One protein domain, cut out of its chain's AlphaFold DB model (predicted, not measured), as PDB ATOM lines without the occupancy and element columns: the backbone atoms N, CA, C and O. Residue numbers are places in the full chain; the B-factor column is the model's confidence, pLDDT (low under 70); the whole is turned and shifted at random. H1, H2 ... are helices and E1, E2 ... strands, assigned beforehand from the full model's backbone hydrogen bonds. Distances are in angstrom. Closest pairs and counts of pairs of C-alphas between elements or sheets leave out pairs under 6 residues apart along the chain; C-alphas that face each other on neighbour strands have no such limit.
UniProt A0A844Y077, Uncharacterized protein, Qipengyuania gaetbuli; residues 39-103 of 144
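This is residues 39 to 103 of the 144 residues of an uncharacterized protein of Qipengyuania gaetbuli (UniProt A0A844Y077). Little regular structure is here: a small strand hairpin, E1 and E2, leads straight into helix H2, while helix H1 lies toward the opposite end of the longest axis from the hairpin's turn, among long loops. The 65 printed residues hold H1, E1, E2 and H2 in that order, an antiparallel sheet E1 - E2, class mixed, with 25 residues in named elements. The whole is compact, radius of gyration of the C-alphas 11.7 A, spanning 35 by 23 by 16 A.

Look first at the hairpin of E1, residues 80 to 82, and E2, residues 89 to 91, antiparallel at 140 degrees; N 81 and O 90 are 2.8 A apart, within hydrogen-bond range. A tight link joins E2 to H2, residues 92 to 101. The closest C-alphas of E1 and H2, Ser 80 and Ala 92, are 7.9 A apart. H1, residues 58 to 66, is apart from E2, and only just from H2, at 8.3 A. In H1 and H2 every O i to N i+4 pair is within hydrogen-bond range.

Find C-alpha 58 at (-24.180, 38.955, -55.417); H1 runs 12.1 A from there. E1 measures 7.0 A and E2 7.2 A. H2 runs 14.3 A to C-alpha 101 at (-36.817, 40.803, -59.323).

The C-alphas farthest apart, Gly 68 and Asp 85, are 35.6 A apart. The link from H1 to E1 is long, 13 residues. The printed part has no cut, and no printed residue is under 70 in pLDDT.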
ATOM      1  N   PRO A  39     -28.455  48.089 -36.569       92.81
ATOM      2  CA  PRO A  39     -28.483  49.296 -37.384       92.81
ATOM      3  C   PRO A  39     -27.580  49.125 -38.619       92.81
ATOM      4  O   PRO A  39     -26.573  48.423 -38.563       92.81
ATOM      5  N   SER A  40     -27.974  49.711 -39.747       92.19
ATOM      6  CA  SER A  40     -27.331  49.517 -41.055       92.19
ATOM      7  C   SER A  40     -25.894  50.040 -41.151       92.19
ATOM      8  O   SER A  40     -25.180  49.681 -42.079       92.19
ATOM      9  N   ASP A  41     -25.480  50.887 -40.211       93.19
ATOM     10  CA  ASP A  41     -24.129  51.437 -40.069       93.19
ATOM     11  C   ASP A  41     -23.217  50.596 -39.155       93.19
ATOM     12  O   ASP A  41     -22.025  50.887 -39.037       93.19
ATOM     13  N   ALA A  42     -23.748  49.551 -38.508       93.81
ATOM     14  CA  ALA A  42     -22.945  48.652 -37.692       93.81
ATOM     15  C   ALA A  42     -21.998  47.804 -38.551       93.81
ATOM     16  O   ALA A  42     -22.311  47.399 -39.672       93.81
ATOM     17  N   GLU A  43     -20.840  47.466 -37.986       90.00
ATOM     18  CA  GLU A  43     -19.880  46.576 -38.637       90.00
ATOM     19  C   GLU A  43     -20.512  45.206 -38.940       90.00
ATOM     20  O   GLU A  43     -21.156  44.590 -38.086       90.00
ATOM     21  N   GLY A  44     -20.350  44.737 -40.181       86.38
ATOM     22  CA  GLY A  44     -20.951  43.485 -40.647       86.38
ATOM     23  C   GLY A  44     -22.473  43.540 -40.833       86.38
ATOM     24  O   GLY A  44     -23.094  42.492 -41.029       86.38
ATOM     25  N   ALA A  45     -23.093  44.724 -40.776       92.62
ATOM     26  CA  ALA A  45     -24.490  44.898 -41.148       92.62
ATOM     27  C   ALA A  45     -24.681  44.781 -42.665       92.62
ATOM     28  O   ALA A  45     -23.787  45.051 -43.469       92.62
ATOM     29  N   MET A  46     -25.881  44.368 -43.055       92.94
ATOM     30  CA  MET A  46     -26.292  44.393 -44.450       92.94
ATOM     31  C   MET A  46     -26.662  45.826 -44.842       92.94
ATOM     32  O   MET A  46     -27.363  46.494 -44.082       92.94
ATOM     33  N   ALA A  47     -26.256  46.280 -46.026       94.12
ATOM     34  CA  ALA A  47     -26.615  47.598 -46.539       94.12
ATOM     35  C   ALA A  47     -28.144  47.768 -46.642       94.12
ATOM     36  O   ALA A  47     -28.853  46.775 -46.864       94.12
ATOM     37  N   PRO A  48     -28.664  48.998 -46.496       95.00
ATOM     38  CA  PRO A  48     -30.096  49.255 -46.567       95.00
ATOM     39  C   PRO A  48     -30.646  49.084 -47.995       95.00
ATOM     40  O   PRO A  48     -29.883  49.168 -48.963       95.00
ATOM     41  N   PRO A  49     -31.970  48.878 -48.156       94.06
ATOM     42  CA  PRO A  49     -32.602  48.649 -49.457       94.06
ATOM     43  C   PRO A  49     -32.329  49.729 -50.506       94.06
ATOM     44  O   PRO A  49     -32.223  49.423 -51.691       94.06
ATOM     45  N   SER A  50     -32.164  50.980 -50.074       92.62
ATOM     46  CA  SER A  50     -31.813  52.120 -50.930       92.62
ATOM     47  C   SER A  50     -30.453  51.974 -51.628       92.62
ATOM     48  O   SER A  50     -30.208  52.652 -52.623       92.62
ATOM     49  N   GLN A  51     -29.582  51.087 -51.136       94.12
ATOM     50  CA  GLN A  51     -28.233  50.850 -51.657       94.12
ATOM     51  C   GLN A  51     -28.082  49.501 -52.375       94.12
ATOM     52  O   GLN A  51     -27.004  49.201 -52.894       94.12
ATOM     53  N   TRP A  52     -29.129  48.671 -52.420       94.00
ATOM     54  CA  TRP A  52     -29.058  47.367 -53.080       94.00
ATOM     55  C   TRP A  52     -28.857  47.512 -54.589       94.00
ATOM     56  O   TRP A  52     -29.590  48.223 -55.275       94.00
ATOM     57  N   ASN A  53     -27.850  46.814 -55.104       92.50
ATOM     58  CA  ASN A  53     -27.485  46.779 -56.515       92.50
ATOM     59  C   ASN A  53     -26.863  45.414 -56.860       92.50
ATOM     60  O   ASN A  53     -26.557  44.627 -55.964       92.50
ATOM     61  N   CYS A  54     -26.736  45.106 -58.154       88.81
ATOM     62  CA  CYS A  54     -26.289  43.785 -58.612       88.81
ATOM     63  C   CYS A  54     -24.806  43.491 -58.337       88.81
ATOM     64  O   CYS A  54     -24.390  42.348 -58.490       88.81
ATOM     65  N   ASP A  55     -24.023  44.484 -57.917       88.25
ATOM     66  CA  ASP A  55     -22.628  44.300 -57.515       88.25
ATOM     67  C   ASP A  55     -22.515  43.984 -56.015       88.25
ATOM     68  O   ASP A  55     -21.529  43.406 -55.554       88.25
ATOM     69  N   LEU A  56     -23.543  44.332 -55.236       85.81
ATOM     70  CA  LEU A  56     -23.533  44.215 -53.789       85.81
ATOM     71  C   LEU A  56     -24.003  42.828 -53.337       85.81
ATOM     72  O   LEU A  56     -25.140  42.424 -53.581       85.81
ATOM     73  N   TYR A  57     -23.118  42.112 -52.641       87.62
ATOM     74  CA  TYR A  57     -23.310  40.757 -52.098       87.62
ATOM     75  C   TYR A  57     -23.562  39.646 -53.125       87.62
ATOM     76  O   TYR A  57     -23.474  38.479 -52.764       87.62
ATOM     77  N   VAL A  58     -23.845  39.957 -54.393       88.88
ATOM     78  CA  VAL A  58     -24.180  38.955 -55.417       88.88
ATOM     79  C   VAL A  58     -23.049  37.953 -55.626       88.88
ATOM     80  O   VAL A  58     -23.292  36.748 -55.617       88.88
ATOM     81  N   GLN A  59     -21.817  38.443 -55.775       89.00
ATOM     82  CA  GLN A  59     -20.642  37.594 -55.957       89.00
ATOM     83  C   GLN A  59     -20.396  36.706 -54.729       89.00
ATOM     84  O   GLN A  59     -20.265  35.495 -54.868       89.00
ATOM     85  N   GLU A  60     -20.426  37.295 -53.530       91.06
ATOM     86  CA  GLU A  60     -20.278  36.570 -52.262       91.06
ATOM     87  C   GLU A  60     -21.361  35.498 -52.090       91.06
ATOM     88  O   GLU A  60     -21.070  34.363 -51.724       91.06
ATOM     89  N   TYR A  61     -22.615  35.841 -52.386       89.94
ATOM     90  CA  TYR A  61     -23.740  34.922 -52.293       89.94
ATOM     91  C   TYR A  61     -23.628  33.785 -53.314       89.94
ATOM     92  O   TYR A  61     -23.946  32.643 -52.991       89.94
ATOM     93  N   ARG A  62     -23.139  34.063 -54.528       87.50
ATOM     94  CA  ARG A  62     -22.870  33.021 -55.522       87.50
ATOM     95  C   ARG A  62     -21.777  32.077 -55.045       87.50
ATOM     96  O   ARG A  62     -22.004  30.876 -55.031       87.50
ATOM     97  N   ASP A  63     -20.645  32.610 -54.594       89.62
ATOM     98  CA  ASP A  63     -19.531  31.793 -54.099       89.62
ATOM     99  C   ASP A  63     -19.954  30.960 -52.875       89.62
ATOM    100  O   ASP A  63     -19.554  29.806 -52.721       89.62
ATOM    101  N   TRP A  64     -20.834  31.512 -52.031       90.75
ATOM    102  CA  TRP A  64     -21.446  30.802 -50.909       90.75
ATOM    103  C   TRP A  64     -22.284  29.600 -51.362       90.75
ATOM    104  O   TRP A  64     -22.150  28.513 -50.790       90.75
ATOM    105  N   LEU A  65     -23.126  29.782 -52.385       88.62
ATOM    106  CA  LEU A  65     -23.941  28.715 -52.969       88.62
ATOM    107  C   LEU A  65     -23.092  27.683 -53.725       88.62
ATOM    108  O   LEU A  65     -23.340  26.487 -53.592       88.62
ATOM    109  N   ASP A  66     -22.075  28.122 -54.469       87.62
ATOM    110  CA  ASP A  66     -21.155  27.251 -55.213       87.62
ATOM    111  C   ASP A  66     -20.334  26.356 -54.268       87.62
ATOM    112  O   ASP A  66     -19.989  25.225 -54.613       87.62
ATOM    113  N   ALA A  67     -20.094  26.808 -53.032       89.94
ATOM    114  CA  ALA A  67     -19.515  26.000 -51.959       89.94
ATOM    115  C   ALA A  67     -20.495  24.971 -51.347       89.94
ATOM    116  O   ALA A  67     -20.125  24.238 -50.430       89.94
ATOM    117  N   GLY A  68     -21.736  24.893 -51.839       87.94
ATOM    118  CA  GLY A  68     -22.760  23.950 -51.381       87.94
ATOM    119  C   GLY A  68     -23.470  24.364 -50.091       87.94
ATOM    120  O   GLY A  68     -24.177  23.548 -49.494       87.94
ATOM    121  N   ASN A  69     -23.296  25.610 -49.643       89.69
ATOM    122  CA  ASN A  69     -23.986  26.120 -48.465       89.69
ATOM    123  C   ASN A  69     -25.426  26.532 -48.795       89.69
ATOM    124  O   ASN A  69     -25.782  26.810 -49.940       89.69
ATOM    125  N   ARG A  70     -26.267  26.619 -47.763       89.88
ATOM    126  CA  ARG A  70     -27.666  27.051 -47.892       89.88
ATOM    127  C   ARG A  70     -27.796  28.538 -47.595       89.88
ATOM    128  O   ARG A  70     -27.021  29.094 -46.816       89.88
ATOM    129  N   PHE A  71     -28.842  29.176 -48.125       86.62
ATOM    130  CA  PHE A  71     -29.157  30.567 -47.778       86.62
ATOM    131  C   PHE A  71     -29.367  30.758 -46.274       86.62
ATOM    132  O   PHE A  71     -28.923  31.758 -45.725       86.62
ATOM    133  N   ALA A  72     -30.024  29.805 -45.602       89.25
ATOM    134  CA  ALA A  72     -30.312  29.885 -44.167       89.25
ATOM    135  C   ALA A  72     -29.050  29.998 -43.294       89.25
ATOM    136  O   ALA A  72     -29.128  30.551 -42.200       89.25
ATOM    137  N   ASP A  73     -27.916  29.513 -43.800       90.69
ATOM    138  CA  ASP A  73     -26.626  29.517 -43.113       90.69
ATOM    139  C   ASP A  73     -25.740  30.701 -43.540       90.69
ATOM    140  O   ASP A  73     -24.640  30.876 -43.018       90.69
ATOM    141  N   TRP A  74     -26.197  31.530 -44.488       91.94
ATOM    142  CA  TRP A  74     -25.456  32.705 -44.941       91.94
ATOM    143  C   TRP A  74     -25.351  33.748 -43.824       91.94
ATOM    144  O   TRP A  74     -26.286  33.936 -43.043       91.94
ATOM    145  N   GLN A  75     -24.239  34.485 -43.767       93.06
ATOM    146  CA  GLN A  75     -23.926  35.370 -42.639       93.06
ATOM    147  C   GLN A  75     -24.997  36.431 -42.340       93.06
ATOM    148  O   GLN A  75     -25.120  36.870 -41.194       93.06
ATOM    149  N   TYR A  76     -25.784  36.836 -43.341       92.62
ATOM    150  CA  TYR A  76     -26.853  37.819 -43.176       92.62
ATOM    151  C   TYR A  76     -28.235  37.202 -42.907       92.62
ATOM    152  O   TYR A  76     -29.158  37.933 -42.533       92.62
ATOM    153  N   ALA A  77     -28.400  35.890 -43.091       90.81
ATOM    154  CA  ALA A  77     -29.671  35.197 -42.934       90.81
ATOM    155  C   ALA A  77     -30.113  35.106 -41.464       90.81
ATOM    156  O   ALA A  77     -29.307  35.139 -40.537       90.81
ATOM    157  N   GLY A  78     -31.431  35.068 -41.241       86.06
ATOM    158  CA  GLY A  78     -32.033  35.014 -39.900       86.06
ATOM    159  C   GLY A  78     -31.898  36.292 -39.057       86.06
ATOM    160  O   GLY A  78     -32.516  36.387 -37.999       86.06
ATOM    161  N   LYS A  79     -31.138  37.291 -39.521       91.06
ATOM    162  CA  LYS A  79     -30.956  38.588 -38.858       91.06
ATOM    163  C   LYS A  79     -31.972  39.620 -39.358       91.06
ATOM    164  O   LYS A  79     -32.455  39.551 -40.489       91.06
ATOM    165  N   SER A  80     -32.269  40.598 -38.503       92.50
ATOM    166  CA  SER A  80     -33.085  41.767 -38.838       92.50
ATOM    167  C   SER A  80     -32.250  43.032 -38.693       92.50
ATOM    168  O   SER A  80     -31.623  43.253 -37.657       92.50
ATOM    169  N   TYR A  81     -32.281  43.861 -39.728       94.19
ATOM    170  CA  TYR A  81     -31.560  45.122 -39.817       94.19
ATOM    171  C   TYR A  81     -32.535  46.296 -39.787       94.19
ATOM    172  O   TYR A  81     -33.730  46.120 -40.050       94.19
ATOM    173  N   ARG A  82     -32.029  47.478 -39.452       95.06
ATOM    174  CA  ARG A  82     -32.768  48.737 -39.488       95.06
ATOM    175  C   ARG A  82     -31.928  49.786 -40.186       95.06
ATOM    176  O   ARG A  82     -30.799  50.032 -39.777       95.06
ATOM    177  N   ASP A  83     -32.517  50.419 -41.183       93.88
ATOM    178  CA  ASP A  83     -31.936  51.561 -41.868       93.88
ATOM    179  C   ASP A  83     -31.846  52.730 -40.876       93.88
ATOM    180  O   ASP A  83     -32.834  53.067 -40.217       93.88
ATOM    181  N   VAL A  84     -30.654  53.300 -40.702       93.62
ATOM    182  CA  VAL A  84     -30.439  54.416 -39.771       93.62
ATOM    183  C   VAL A  84     -31.038  55.732 -40.261       93.62
ATOM    184  O   VAL A  84     -31.399  56.562 -39.429       93.62
ATOM    185  N   ASP A  85     -31.201  55.896 -41.575       91.69
ATOM    186  CA  ASP A  85     -31.741  57.109 -42.184       91.69
ATOM    187  C   ASP A  85     -33.273  57.096 -42.157       91.69
ATOM    188  O   ASP A  85     -33.915  58.085 -41.798       91.69
ATOM    189  N   THR A  86     -33.878  55.961 -42.524       91.50
ATOM    190  CA  THR A  86     -35.341  55.843 -42.683       91.50
ATOM    191  C   THR A  86     -36.037  55.154 -41.509       91.50
ATOM    192  O   THR A  86     -37.254  55.265 -41.350       91.50
ATOM    193  N   GLY A  87     -35.294  54.421 -40.678       90.88
ATOM    194  CA  GLY A  87     -35.852  53.553 -39.642       90.88
ATOM    195  C   GLY A  87     -36.520  52.283 -40.186       90.88
ATOM    196  O   GLY A  87     -37.068  51.506 -39.394       90.88
ATOM    197  N   GLU A  88     -36.487  52.048 -41.502       92.75
ATOM    198  CA  GLU A  88     -37.104  50.884 -42.132       92.75
ATOM    199  C   GLU A  88     -36.405  49.594 -41.692       92.75
ATOM    200  O   GLU A  88     -35.178  49.497 -41.667       92.75
ATOM    201  N   LYS A  89     -37.195  48.574 -41.340       92.94
ATOM    202  CA  LYS A  89     -36.669  47.250 -41.003       92.94
ATOM    203  C   LYS A  89     -36.576  46.384 -42.246       92.94
ATOM    204  O   LYS A  89     -37.551  46.244 -42.981       92.94
ATOM    205  N   TYR A  90     -35.445  45.711 -42.404       92.88
ATOM    206  CA  TYR A  90     -35.218  44.806 -43.521       92.88
ATOM    207  C   TYR A  90     -34.426  43.555 -43.115       92.88
ATOM    208  O   TYR A  90     -33.933  43.424 -41.993       92.88
ATOM    209  N   THR A  91     -34.354  42.583 -44.021       94.44
ATOM    210  CA  THR A  91     -33.763  41.256 -43.808       94.44
ATOM    211  C   THR A  91     -33.072  40.770 -45.079       94.44
ATOM    212  O   THR A  91     -33.427  41.179 -46.187       94.44
ATOM    213  N   ALA A  92     -32.159  39.804 -44.945       91.94
ATOM    214  CA  ALA A  92     -31.549  39.149 -46.103       91.94
ATOM    215  C   ALA A  92     -32.583  38.447 -47.005       91.94
ATOM    216  O   ALA A  92     -32.375  38.322 -48.209       91.94
ATOM    217  N   ALA A  93     -33.719  38.000 -46.450       91.38
ATOM    218  CA  ALA A  93     -34.798  37.402 -47.237       91.38
ATOM    219  C   ALA A  93     -35.457  38.430 -48.173       91.38
ATOM    220  O   ALA A  93     -35.772  38.107 -49.318       91.38
ATOM    221  N   GLN A  94     -35.620  39.677 -47.716       93.25
ATOM    222  CA  GLN A  94     -36.088  40.774 -48.566       93.25
ATOM    223  C   GLN A  94     -35.055  41.141 -49.634       93.25
ATOM    224  O   GLN A  94     -35.445  41.339 -50.781       93.25
ATOM    225  N   TRP A  95     -33.759  41.155 -49.301       93.19
ATOM    226  CA  TRP A  95     -32.703  41.353 -50.302       93.19
ATOM    227  C   TRP A  95     -32.734  40.269 -51.377       93.19
ATOM    228  O   TRP A  95     -32.719  40.566 -52.566       93.19
ATOM    229  N   ARG A  96     -32.876  39.001 -50.982       89.62
ATOM    230  CA  ARG A  96     -32.986  37.890 -51.930       89.62
ATOM    231  C   ARG A  96     -34.224  38.011 -52.824       89.62
ATOM    232  O   ARG A  96     -34.158  37.718 -54.017       89.62
ATOM    233  N   LEU A  97     -35.353  38.451 -52.266       89.75
ATOM    234  CA  LEU A  97     -36.557  38.734 -53.047       89.75
ATOM    235  C   LEU A  97     -36.316  39.870 -54.048       89.75
ATOM    236  O   LEU A  97     -36.732  39.758 -55.199       89.75
ATOM    237  N   TRP A  98     -35.644  40.941 -53.629       91.56
ATOM    238  CA  TRP A  98     -35.231  42.024 -54.517       91.56
ATOM    239  C   TRP A  98     -34.323  41.503 -55.640       91.56
ATOM    240  O   TRP A  98     -34.630  41.737 -56.804       91.56
ATOM    241  N   LEU A  99     -33.311  40.693 -55.318       89.06
ATOM    242  CA  LEU A  99     -32.376  40.105 -56.282       89.06
ATOM    243  C   LEU A  99     -33.097  39.280 -57.359       89.06
ATOM    244  O   LEU A  99     -32.777  39.383 -58.538       89.06
ATOM    245  N   SER A 100     -34.120  38.511 -56.966       85.94
ATOM    246  CA  SER A 100     -34.943  37.731 -57.904       85.94
ATOM    247  C   SER A 100     -35.784  38.582 -58.864       85.94
ATOM    248  O   SER A 100     -36.207  38.089 -59.905       85.94
ATOM    249  N   LYS A 101     -36.039  39.849 -58.517       86.56
ATOM    250  CA  LYS A 101     -36.817  40.803 -59.323       86.56
ATOM    251  C   LYS A 101     -35.936  41.767 -60.112       86.56
ATOM    252  O   LYS A 101     -36.383  42.278 -61.131       86.56
ATOM    253  N   ALA A 102     -34.724  42.033 -59.628       84.62
ATOM    254  CA  ALA A 102     -33.789  42.996 -60.203       84.62
ATOM    255  C   ALA A 102     -33.080  42.491 -61.476       84.62
ATOM    256  O   ALA A 102     -32.326  43.251 -62.070       84.62
ATOM    257  N   ASP A 103     -33.325  41.238 -61.885       79.38
ATOM    258  CA  ASP A 103     -32.732  40.589 -63.067       79.38
ATOM    259  C   ASP A 103     -31.194  40.685 -63.104       79.38
ATOM    260  O   ASP A 103     -30.571  40.975 -64.125       79.38
TER     261      ASP A 103